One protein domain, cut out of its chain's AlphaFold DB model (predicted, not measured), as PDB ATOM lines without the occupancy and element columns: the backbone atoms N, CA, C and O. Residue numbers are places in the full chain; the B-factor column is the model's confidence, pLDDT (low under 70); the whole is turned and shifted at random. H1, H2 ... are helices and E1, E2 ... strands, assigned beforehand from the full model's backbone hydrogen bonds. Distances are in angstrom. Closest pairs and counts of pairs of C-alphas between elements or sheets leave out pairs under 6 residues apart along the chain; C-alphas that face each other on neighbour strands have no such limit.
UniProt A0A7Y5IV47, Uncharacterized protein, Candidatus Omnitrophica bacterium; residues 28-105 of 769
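Overview. This is residues 28 to 105 of the 769 residues of an uncharacterized protein of Candidatus Omnitrophica bacterium (UniProt A0A7Y5IV47). Three long strands, E2, E5 and E4, stand side by side in a strongly twisted sheet, and helix H1 packs over E4 and E5. The short pair E3 and E6 extends the sheet beyond E4, while E1 and the short helix H2 lie far from the core. The 78 printed residues hold six named strands and two named helices in the order E1 E2 H1 E3 E4 E5 H2 E6; the class is mixed. The sheet order is E2 E5 E4 E3 E6, with E2-E5, E5-E4 and E3-E6 antiparallel. The whole is compact, with a radius of gyration of the C-alphas of 12.7 A, yet elongated, spanning 39 by 25 by 18 A.

Along the chain. E4, residues 66 to 75, is 25.5 A long and bends by 50 degrees at residue 72. E5, residues 82 to 90, is 22.7 A long, and E2, residues 37 to 43, 20.2 A, from C-alpha 37 at (-37.029, 0.059, 43.970). E3 is residues 61 to 63, and E6 residues 102 to 104, ending at (-39.454, -17.054, 32.678). H1 is residues 50 to 57, 10.5 A; H2 is residues 95 to 98; E1 is residues 28 to 30.

Arrangement. E4 and E5 form a hairpin, with N 71 and O 86 3.0 A apart. Between E2 and E5, N 40 and O 87 are 2.8 A apart; between E3 and E6, N 62 and O 103 are 2.8 A apart. These three N and O pairs are within hydrogen-bond range. E4 and E3 meet only at a point, C-alphas 67 and 62 facing each other at 4.2 A. H1 is on the sheet; its closest C-alphas to E4 are those of Glu 57 and Ala 70, 4.6 A. In H1 every O i to N i+4 pair is within hydrogen-bond range; H2 is too short for one. H2 is not on the sheet, and E1 pairs with no named strand.

Size, cuts and confidence. The C-alphas farthest apart, of Ser 34 and Asp 78, are 38.6 A apart. The printed part has no cut, and no link is long. Mean pLDDT of the printed part is 85.3; residues 28 to 33 and 95 to 100 are under 70.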
ATOM      1  N   HIS A  28     -24.773   1.191  36.593       60.44
ATOM      2  CA  HIS A  28     -25.332   2.009  37.658       60.44
ATOM      3  C   HIS A  28     -25.410   3.489  37.277       60.44
ATOM      4  O   HIS A  28     -24.362   4.099  37.101       60.44
ATOM      5  N   GLN A  29     -26.617   4.077  37.226       54.81
ATOM      6  CA  GLN A  29     -26.794   5.470  36.796       54.81
ATOM      7  C   GLN A  29     -26.552   6.489  37.923       54.81
ATOM      8  O   GLN A  29     -26.108   7.610  37.718       54.81
ATOM      9  N   SER A  30     -26.914   6.162  39.149       49.34
ATOM     10  CA  SER A  30     -26.743   6.969  40.365       49.34
ATOM     11  C   SER A  30     -27.838   6.556  41.329       49.34
ATOM     12  O   SER A  30     -28.863   5.996  40.938       49.34
ATOM     13  N   GLY A  31     -27.623   6.877  42.595       54.97
ATOM     14  CA  GLY A  31     -28.561   6.587  43.660       54.97
ATOM     15  C   GLY A  31     -27.868   5.854  44.786       54.97
ATOM     16  O   GLY A  31     -26.762   5.322  44.648       54.97
ATOM     17  N   ASP A  32     -28.526   5.865  45.931       63.19
ATOM     18  CA  ASP A  32     -28.153   4.970  46.999       63.19
ATOM     19  C   ASP A  32     -28.484   3.542  46.546       63.19
ATOM     20  O   ASP A  32     -29.649   3.206  46.347       63.19
ATOM     21  N   LEU A  33     -27.471   2.685  46.388       68.81
ATOM     22  CA  LEU A  33     -27.664   1.252  46.115       68.81
ATOM     23  C   LEU A  33     -28.483   0.552  47.219       68.81
ATOM     24  O   LEU A  33     -28.888  -0.602  47.066       68.81
ATOM     25  N   SER A  34     -28.735   1.234  48.341       77.31
ATOM     26  CA  SER A  34     -29.692   0.799  49.351       77.31
ATOM     27  C   SER A  34     -31.160   0.906  48.912       77.31
ATOM     28  O   SER A  34     -32.006   0.287  49.571       77.31
ATOM     29  N   ALA A  35     -31.464   1.628  47.822       87.69
ATOM     30  CA  ALA A  35     -32.806   1.759  47.266       87.69
ATOM     31  C   ALA A  35     -33.415   0.383  46.973       87.69
ATOM     32  O   ALA A  35     -32.788  -0.512  46.404       87.69
ATOM     33  N   GLU A  36     -34.667   0.209  47.390       92.44
ATOM     34  CA  GLU A  36     -35.387  -1.059  47.253       92.44
ATOM     35  C   GLU A  36     -36.348  -1.068  46.062       92.44
ATOM     36  O   GLU A  36     -37.110  -2.017  45.896       92.44
ATOM     37  N   ALA A  37     -36.336  -0.024  45.244       94.50
ATOM     38  CA  ALA A  37     -37.029   0.059  43.970       94.50
ATOM     39  C   ALA A  37     -36.049   0.603  42.935       94.50
ATOM     40  O   ALA A  37     -35.183   1.413  43.275       94.50
ATOM     41  N   GLY A  38     -36.182   0.169  41.687       92.81
ATOM     42  CA  GLY A  38     -35.356   0.704  40.620       92.81
ATOM     43  C   GLY A  38     -36.004   0.649  39.250       92.81
ATOM     44  O   GLY A  38     -36.986  -0.072  39.045       92.81
ATOM     45  N   ALA A  39     -35.449   1.448  38.344       93.69
ATOM     46  CA  ALA A  39     -35.891   1.599  36.967       93.69
ATOM     47  C   ALA A  39     -34.693   1.697  36.008       93.69
ATOM     48  O   ALA A  39     -33.645   2.225  36.373       93.69
ATOM     49  N   ALA A  40     -34.844   1.221  34.775       92.00
ATOM     50  CA  ALA A  40     -33.838   1.327  33.726       92.00
ATOM     51  C   ALA A  40     -34.492   1.541  32.360       92.00
ATOM     52  O   ALA A  40     -35.361   0.760  31.966       92.00
ATOM     53  N   SER A  41     -34.068   2.576  31.634       92.31
ATOM     54  CA  SER A  41     -34.473   2.772  30.240       92.31
ATOM     55  C   SER A  41     -33.586   1.917  29.339       92.31
ATOM     56  O   SER A  41     -32.375   2.131  29.262       92.31
ATOM     57  N   VAL A  42     -34.179   0.925  28.678       93.38
ATOM     58  CA  VAL A  42     -33.456  -0.071  27.882       93.38
ATOM     59  C   VAL A  42     -33.990  -0.049  26.453       93.38
ATOM     60  O   VAL A  42     -35.163  -0.366  26.234       93.38
ATOM     61  N   PRO A  43     -33.177   0.343  25.458       93.88
ATOM     62  CA  PRO A  43     -33.573   0.173  24.073       93.88
ATOM     63  C   PRO A  43     -33.535  -1.312  23.701       93.88
ATOM     64  O   PRO A  43     -32.757  -2.082  24.264       93.88
ATOM     65  N   LEU A  44     -34.363  -1.713  22.747       92.94
ATOM     66  CA  LEU A  44     -34.476  -3.085  22.266       92.94
ATOM     67  C   LEU A  44     -34.125  -3.127  20.776       92.94
ATOM     68  O   LEU A  44     -34.444  -2.176  20.058       92.94
ATOM     69  N   PRO A  45     -33.452  -4.182  20.291       90.25
ATOM     70  CA  PRO A  45     -33.110  -4.304  18.880       90.25
ATOM     71  C   PRO A  45     -34.371  -4.490  18.004       90.25
ATOM     72  O   PRO A  45     -35.406  -4.917  18.515       90.25
ATOM     73  N   PRO A  46     -34.313  -4.178  16.694       85.69
ATOM     74  CA  PRO A  46     -35.464  -4.299  15.787       85.69
ATOM     75  C   PRO A  46     -36.058  -5.707  15.670       85.69
ATOM     76  O   PRO A  46     -37.234  -5.857  15.362       85.69
ATOM     77  N   ASP A  47     -35.247  -6.739  15.891       86.56
ATOM     78  CA  ASP A  47     -35.626  -8.151  15.838       86.56
ATOM     79  C   ASP A  47     -35.988  -8.729  17.216       86.56
ATOM     80  O   ASP A  47     -36.100  -9.948  17.369       86.56
ATOM     81  N   TRP A  48     -36.184  -7.873  18.228       89.25
ATOM     82  CA  TRP A  48     -36.574  -8.312  19.561       89.25
ATOM     83  C   TRP A  48     -37.917  -9.067  19.523       89.25
ATOM     84  O   TRP A  48     -38.912  -8.515  19.041       89.25
ATOM     85  N   PRO A  49     -38.006 -10.310  20.039       89.56
ATOM     86  CA  PRO A  49     -39.229 -11.083  19.882       89.56
ATOM     87  C   PRO A  49     -40.363 -10.532  20.758       89.56
ATOM     88  O   PRO A  49     -40.226 -10.403  21.978       89.56
ATOM     89  N   ARG A  50     -41.519 -10.265  20.136       89.00
ATOM     90  CA  ARG A  50     -42.693  -9.656  20.786       89.00
ATOM     91  C   ARG A  50     -43.148 -10.393  22.044       89.00
ATOM     92  O   ARG A  50     -43.445  -9.760  23.048       89.00
ATOM     93  N   GLU A  51     -43.119 -11.722  22.031       90.44
ATOM     94  CA  GLU A  51     -43.504 -12.549  23.183       90.44
ATOM     95  C   GLU A  51     -42.708 -12.226  24.462       90.44
ATOM     96  O   GLU A  51     -43.265 -12.290  25.559       90.44
ATOM     97  N   TYR A  52     -41.437 -11.819  24.335       89.62
ATOM     98  CA  TYR A  52     -40.608 -11.412  25.472       89.62
ATOM     99  C   TYR A  52     -40.939 -10.004  25.946       89.62
ATOM    100  O   TYR A  52     -40.930  -9.765  27.151       89.62
ATOM    101  N   SER A  53     -41.250  -9.081  25.032       91.50
ATOM    102  CA  SER A  53     -41.763  -7.760  25.411       91.50
ATOM    103  C   SER A  53     -43.087  -7.880  26.153       91.50
ATOM    104  O   SER A  53     -43.222  -7.337  27.246       91.50
ATOM    105  N   ASP A  54     -44.021  -8.673  25.632       92.75
ATOM    106  CA  ASP A  54     -45.311  -8.879  26.282       92.75
ATOM    107  C   ASP A  54     -45.132  -9.552  27.661       92.75
ATOM    108  O   ASP A  54     -45.812  -9.209  28.631       92.75
ATOM    109  N   ALA A  55     -44.194 -10.501  27.783       92.38
ATOM    110  CA  ALA A  55     -43.857 -11.129  29.062       92.38
ATOM    111  C   ALA A  55     -43.193 -10.143  30.043       92.38
ATOM    112  O   ALA A  55     -43.488 -10.177  31.239       92.38
ATOM    113  N   LEU A  56     -42.335  -9.238  29.559       93.31
ATOM    114  CA  LEU A  56     -41.781  -8.132  30.342       93.31
ATOM    115  C   LEU A  56     -42.892  -7.200  30.838       93.31
ATOM    116  O   LEU A  56     -42.924  -6.873  32.022       93.31
ATOM    117  N   GLU A  57     -43.836  -6.806  29.989       94.56
ATOM    118  CA  GLU A  57     -44.944  -5.921  30.370       94.56
ATOM    119  C   GLU A  57     -45.882  -6.543  31.408       94.56
ATOM    120  O   GLU A  57     -46.308  -5.863  32.346       94.56
ATOM    121  N   ARG A  58     -46.145  -7.853  31.296       94.38
ATOM    122  CA  ARG A  58     -46.918  -8.628  32.285       94.38
ATOM    123  C   ARG A  58     -46.125  -8.975  33.549       94.38
ATOM    124  O   ARG A  58     -46.684  -9.502  34.513       94.38
ATOM    125  N   GLY A  59     -44.822  -8.698  33.564       94.00
ATOM    126  CA  GLY A  59     -43.917  -9.062  34.648       94.00
ATOM    127  C   GLY A  59     -43.788 -10.575  34.851       94.00
ATOM    128  O   GLY A  59     -43.705 -11.057  35.980       94.00
ATOM    129  N   GLU A  60     -43.814 -11.346  33.771       93.81
ATOM    130  CA  GLU A  60     -43.678 -12.811  33.740       93.81
ATOM    131  C   GLU A  60     -42.222 -13.258  33.573       93.81
ATOM    132  O   GLU A  60     -41.952 -14.419  33.273       93.81
ATOM    133  N   VAL A  61     -41.269 -12.348  33.767       91.50
ATOM    134  CA  VAL A  61     -39.841 -12.619  33.630       91.50
ATOM    135  C   VAL A  61     -39.067 -12.164  34.859       91.50
ATOM    136  O   VAL A  61     -39.511 -11.350  35.678       91.50
ATOM    137  N   SER A  62     -37.878 -12.727  35.000       89.31
ATOM    138  CA  SER A  62     -36.907 -12.340  36.006       89.31
ATOM    139  C   SER A  62     -35.577 -11.983  35.364       89.31
ATOM    140  O   SER A  62     -35.181 -12.586  34.373       89.31
ATOM    141  N   PHE A  63     -34.898 -11.007  35.952       86.12
ATOM    142  CA  PHE A  63     -33.552 -10.581  35.599       86.12
ATOM    143  C   PHE A  63     -32.700 -10.653  36.864       86.12
ATOM    144  O   PHE A  63     -33.098 -10.134  37.909       86.12
ATOM    145  N   ALA A  64     -31.585 -11.384  36.801       83.12
ATOM    146  CA  ALA A  64     -30.725 -11.666  37.956       83.12
ATOM    147  C   ALA A  64     -31.493 -12.155  39.209       83.12
ATOM    148  O   ALA A  64     -31.264 -11.719  40.340       83.12
ATOM    149  N   GLY A  65     -32.475 -13.041  39.002       85.50
ATOM    150  CA  GLY A  65     -33.304 -13.611  40.070       85.50
ATOM    151  C   GLY A  65     -34.328 -12.648  40.687       85.50
ATOM    152  O   GLY A  65     -35.040 -13.027  41.620       85.50
ATOM    153  N   LYS A  66     -34.440 -11.414  40.187       88.75
ATOM    154  CA  LYS A  66     -35.490 -10.462  40.568       88.75
ATOM    155  C   LYS A  66     -36.595 -10.483  39.534       88.75
ATOM    156  O   LYS A  66     -36.323 -10.455  38.342       88.75
ATOM    157  N   ARG A  67     -37.851 -10.503  39.981       92.19
ATOM    158  CA  ARG A  67     -38.988 -10.282  39.085       92.19
ATOM    159  C   ARG A  67     -38.913  -8.852  38.556       92.19
ATOM    160  O   ARG A  67     -38.770  -7.921  39.352       92.19
ATOM    161  N   VAL A  68     -39.001  -8.703  37.242       94.44
ATOM    162  CA  VAL A  68     -38.995  -7.398  36.578       94.44
ATOM    163  C   VAL A  68     -40.274  -7.229  35.783       94.44
ATOM    164  O   VAL A  68     -40.912  -8.213  35.416       94.44
ATOM    165  N   GLN A  69     -40.654  -5.983  35.552       96.00
ATOM    166  CA  GLN A  69     -41.790  -5.612  34.720       96.00
ATOM    167  C   GLN A  69     -41.389  -4.405  33.879       96.00
ATOM    168  O   GLN A  69     -40.601  -3.585  34.349       96.00
ATOM    169  N   ALA A  70     -41.915  -4.269  32.669       96.44
ATOM    170  CA  ALA A  70     -41.569  -3.168  31.782       96.44
ATOM    171  C   ALA A  70     -42.771  -2.305  31.395       96.44
ATOM    172  O   ALA A  70     -43.906  -2.767  31.413       96.44
ATOM    173  N   GLN A  71     -42.504  -1.054  31.036       96.50
ATOM    174  CA  GLN A  71     -43.432  -0.162  30.343       96.50
ATOM    175  C   GLN A  71     -42.827   0.177  28.978       96.50
ATOM    176  O   GLN A  71     -41.712   0.696  28.938       96.50
ATOM    177  N   THR A  72     -43.525  -0.087  27.875       96.25
ATOM    178  CA  THR A  72     -43.058   0.354  26.551       96.25
ATOM    179  C   THR A  72     -43.179   1.871  26.416       96.25
ATOM    180  O   THR A  72     -44.188   2.462  26.800       96.25
ATOM    181  N   VAL A  73     -42.118   2.505  25.910       96.19
ATOM    182  CA  VAL A  73     -42.010   3.971  25.763       96.19
ATOM    183  C   VAL A  73     -41.517   4.401  24.375       96.19
ATOM    184  O   VAL A  73     -41.363   5.592  24.127       96.19
ATOM    185  N   ALA A  74     -41.221   3.456  23.479       93.94
ATOM    186  CA  ALA A  74     -40.904   3.721  22.075       93.94
ATOM    187  C   ALA A  74     -41.109   2.458  21.226       93.94
ATOM    188  O   ALA A  74     -41.008   1.348  21.754       93.94
ATOM    189  N   TYR A  75     -41.277   2.621  19.913       92.50
ATOM    190  CA  TYR A  75     -41.577   1.561  18.949       92.50
ATOM    191  C   TYR A  75     -40.706   1.592  17.679       92.50
ATOM    192  O   TYR A  75     -40.139   2.618  17.287       92.50
ATOM    193  N   TRP A  76     -40.614   0.443  17.011       86.06
ATOM    194  CA  TRP A  76     -40.002   0.249  15.700       86.06
ATOM    195  C   TRP A  76     -41.045   0.420  14.587       86.06
ATOM    196  O   TRP A  76     -41.307  -0.503  13.828       86.06
ATOM    197  N   GLY A  77     -41.600   1.627  14.447       72.12
ATOM    198  CA  GLY A  77     -42.389   2.054  13.274       72.12
ATOM    199  C   GLY A  77     -43.720   1.332  13.023       72.12
ATOM    200  O   GLY A  77     -44.481   1.723  12.134       72.12
ATOM    201  N   ASP A  78     -44.026   0.322  13.825       72.69
ATOM    202  CA  ASP A  78     -45.360  -0.182  14.101       72.69
ATOM    203  C   ASP A  78     -45.610  -0.127  15.612       72.69
ATOM    204  O   ASP A  78     -44.680  -0.181  16.408       72.69
ATOM    205  N   GLU A  79     -46.869  -0.001  16.023       74.06
ATOM    206  CA  GLU A  79     -47.266   0.036  17.441       74.06
ATOM    207  C   GLU A  79     -47.057  -1.317  18.158       74.06
ATOM    208  O   GLU A  79     -47.425  -1.474  19.320       74.06
ATOM    209  N   GLU A  80     -46.492  -2.323  17.480       83.00
ATOM    210  CA  GLU A  80     -46.400  -3.694  17.984       83.00
ATOM    211  C   GLU A  80     -44.988  -4.123  18.380       83.00
ATOM    212  O   GLU A  80     -44.851  -5.092  19.128       83.00
ATOM    213  N   SER A  81     -43.959  -3.433  17.887       88.19
ATOM    214  CA  SER A  81     -42.555  -3.803  18.065       88.19
ATOM    215  C   SER A  81     -41.854  -2.793  18.973       88.19
ATOM    216  O   SER A  81     -41.429  -1.735  18.503       88.19
ATOM    217  N   PRO A  82     -41.703  -3.065  20.280       92.62
ATOM    218  CA  PRO A  82     -41.080  -2.126  21.200       92.62
ATOM    219  C   PRO A  82     -39.626  -1.838  20.824       92.62
ATOM    220  O   PRO A  82     -38.802  -2.741  20.696       92.62
ATOM    221  N   ARG A  83     -39.301  -0.555  20.698       92.50
ATOM    222  CA  ARG A  83     -37.940  -0.042  20.497       92.50
ATOM    223  C   ARG A  83     -37.266   0.342  21.797       92.50
ATOM    224  O   ARG A  83     -36.038   0.365  21.878       92.50
ATOM    225  N   ARG A  84     -38.049   0.690  22.811       95.19
ATOM    226  CA  ARG A  84     -37.537   1.037  24.131       95.19
ATOM    227  C   ARG A  84     -38.556   0.690  25.190       95.19
ATOM    228  O   ARG A  84     -39.745   0.971  25.044       95.19
ATOM    229  N   VAL A  85     -38.044   0.148  26.282       96.06
ATOM    230  CA  VAL A  85     -38.819  -0.193  27.461       96.06
ATOM    231  C   VAL A  85     -38.193   0.418  28.708       96.06
ATOM    232  O   VAL A  85     -36.975   0.547  28.814       96.06
ATOM    233  N   LEU A  86     -39.032   0.773  29.673       95.69
ATOM    234  CA  LEU A  86     -38.635   1.170  31.014       95.69
ATOM    235  C   LEU A  86     -38.839  -0.021  31.951       95.69
ATOM    236  O   LEU A  86     -39.957  -0.299  32.391       95.69
ATOM    237  N   VAL A  87     -37.757  -0.751  32.212       95.50
ATOM    238  CA  VAL A  87     -37.748  -1.942  33.070       95.50
ATOM    239  C   VAL A  87     -37.680  -1.508  34.526       95.50
ATOM    240  O   VAL A  87     -36.839  -0.692  34.887       95.50
ATOM    241  N   ARG A  88     -38.538  -2.063  35.377       95.88
ATOM    242  CA  ARG A  88     -38.626  -1.756  36.807       95.88
ATOM    243  C   ARG A  88     -38.594  -3.027  37.648       95.88
ATOM    244  O   ARG A  88     -39.002  -4.099  37.193       95.88
ATOM    245  N   TRP A  89     -38.123  -2.905  38.886       95.00
ATOM    246  CA  TRP A  89     -38.015  -4.015  39.841       95.00
ATOM    247  C   TRP A  89     -38.182  -3.553  41.289       95.00
ATOM    248  O   TRP A  89     -38.162  -2.361  41.602       95.00
ATOM    249  N   THR A  90     -38.322  -4.529  42.187       94.44
ATOM    250  CA  THR A  90     -38.288  -4.319  43.638       94.44
ATOM    251  C   THR A  90     -37.176  -5.137  44.296       94.44
ATOM    252  O   THR A  90     -36.723  -6.166  43.786       94.44
ATOM    253  N   GLY A  91     -36.745  -4.671  45.463       90.81
ATOM    254  CA  GLY A  91     -35.571  -5.144  46.180       90.81
ATOM    255  C   GLY A  91     -34.277  -4.499  45.684       90.81
ATOM    256  O   GLY A  91     -34.194  -3.975  44.575       90.81
ATOM    257  N   ARG A  92     -33.245  -4.569  46.525       87.88
ATOM    258  CA  ARG A  92     -31.903  -4.097  46.171       87.88
ATOM    259  C   ARG A  92     -31.319  -4.953  45.050       87.88
ATOM    260  O   ARG A  92     -31.392  -6.186  45.118       87.88
ATOM    261  N   MET A  93     -30.707  -4.303  44.066       79.50
ATOM    262  CA  MET A  93     -29.790  -4.955  43.132       79.50
ATOM    263  C   MET A  93     -28.374  -4.880  43.699       79.50
ATOM    264  O   MET A  93     -27.907  -3.815  44.098       79.50
ATOM    265  N   THR A  94     -27.690  -6.019  43.755       72.75
ATOM    266  CA  THR A  94     -26.241  -6.034  43.966       72.75
ATOM    267  C   THR A  94     -25.545  -5.741  42.640       72.75
ATOM    268  O   THR A  94     -26.123  -5.939  41.576       72.75
ATOM    269  N   ARG A  95     -24.283  -5.303  42.687       65.38
ATOM    270  CA  ARG A  95     -23.475  -5.090  41.475       65.38
ATOM    271  C   ARG A  95     -23.362  -6.359  40.619       65.38
ATOM    272  O   ARG A  95     -23.357  -6.267  39.405       65.38
ATOM    273  N   GLU A  96     -23.317  -7.526  41.260       61.09
ATOM    274  CA  GLU A  96     -23.311  -8.846  40.609       61.09
ATOM    275  C   GLU A  96     -24.667  -9.193  39.968       61.09
ATOM    276  O   GLU A  96     -24.715  -9.945  39.005       61.09
ATOM    277  N   ALA A  97     -25.771  -8.620  40.464       58.97
ATOM    278  CA  ALA A  97     -27.119  -8.813  39.923       58.97
ATOM    279  C   ALA A  97     -27.436  -7.899  38.723       58.97
ATOM    280  O   ALA A  97     -28.578  -7.828  38.279       58.97
ATOM    281  N   LEU A  98     -26.443  -7.174  38.213       66.50
ATOM    282  CA  LEU A  98     -26.570  -6.364  37.004       66.50
ATOM    283  C   LEU A  98     -26.300  -7.166  35.726       66.50
ATOM    284  O   LEU A  98     -26.500  -6.649  34.632       66.50
ATOM    285  N   GLU A  99     -25.875  -8.420  35.872       69.94
ATOM    286  CA  GLU A  99     -25.556  -9.345  34.793       69.94
ATOM    287  C   GLU A  99     -26.468 -10.575  34.916       69.94
ATOM    288  O   GLU A  99     -26.526 -11.223  35.963       69.94
ATOM    289  N   GLY A 100     -27.222 -10.907  33.866       69.44
ATOM    290  CA  GLY A 100     -28.073 -12.094  33.879       69.44
ATOM    291  C   GLY A 100     -28.989 -12.211  32.666       69.44
ATOM    292  O   GLY A 100     -29.329 -11.222  32.028       69.44
ATOM    293  N   ASN A 101     -29.416 -13.436  32.364       78.00
ATOM    294  CA  ASN A 101     -30.404 -13.683  31.316       78.00
ATOM    295  C   ASN A 101     -31.817 -13.394  31.831       78.00
ATOM    296  O   ASN A 101     -32.095 -13.524  33.030       78.00
ATOM    297  N   LEU A 102     -32.717 -13.050  30.909       82.25
ATOM    298  CA  LEU A 102     -34.144 -13.079  31.195       82.25
ATOM    299  C   LEU A 102     -34.586 -14.532  31.348       82.25
ATOM    300  O   LEU A 102     -34.449 -15.325  30.425       82.25
ATOM    301  N   ALA A 103     -35.137 -14.870  32.509       84.75
ATOM    302  CA  ALA A 103     -35.696 -16.192  32.764       84.75
ATOM    303  C   ALA A 103     -37.212 -16.089  32.987       84.75
ATOM    304  O   ALA A 103     -37.640 -15.209  33.749       84.75
ATOM    305  N   PRO A 104     -38.028 -16.982  32.392       83.38
ATOM    306  CA  PRO A 104     -39.454 -17.054  32.678       83.38
ATOM    307  C   PRO A 104     -39.714 -17.179  34.181       83.38
ATOM    308  O   PRO A 104     -39.082 -17.969  34.882       83.38
ATOM    309  N   ASN A 105     -40.676 -16.414  34.676       83.25
ATOM    310  CA  ASN A 105     -41.130 -16.434  36.057       83.25
ATOM    311  C   ASN A 105     -42.671 -16.433  36.092       83.25
ATOM    312  O   ASN A 105     -43.284 -15.412  36.415       83.25
TER     313      ASN A 105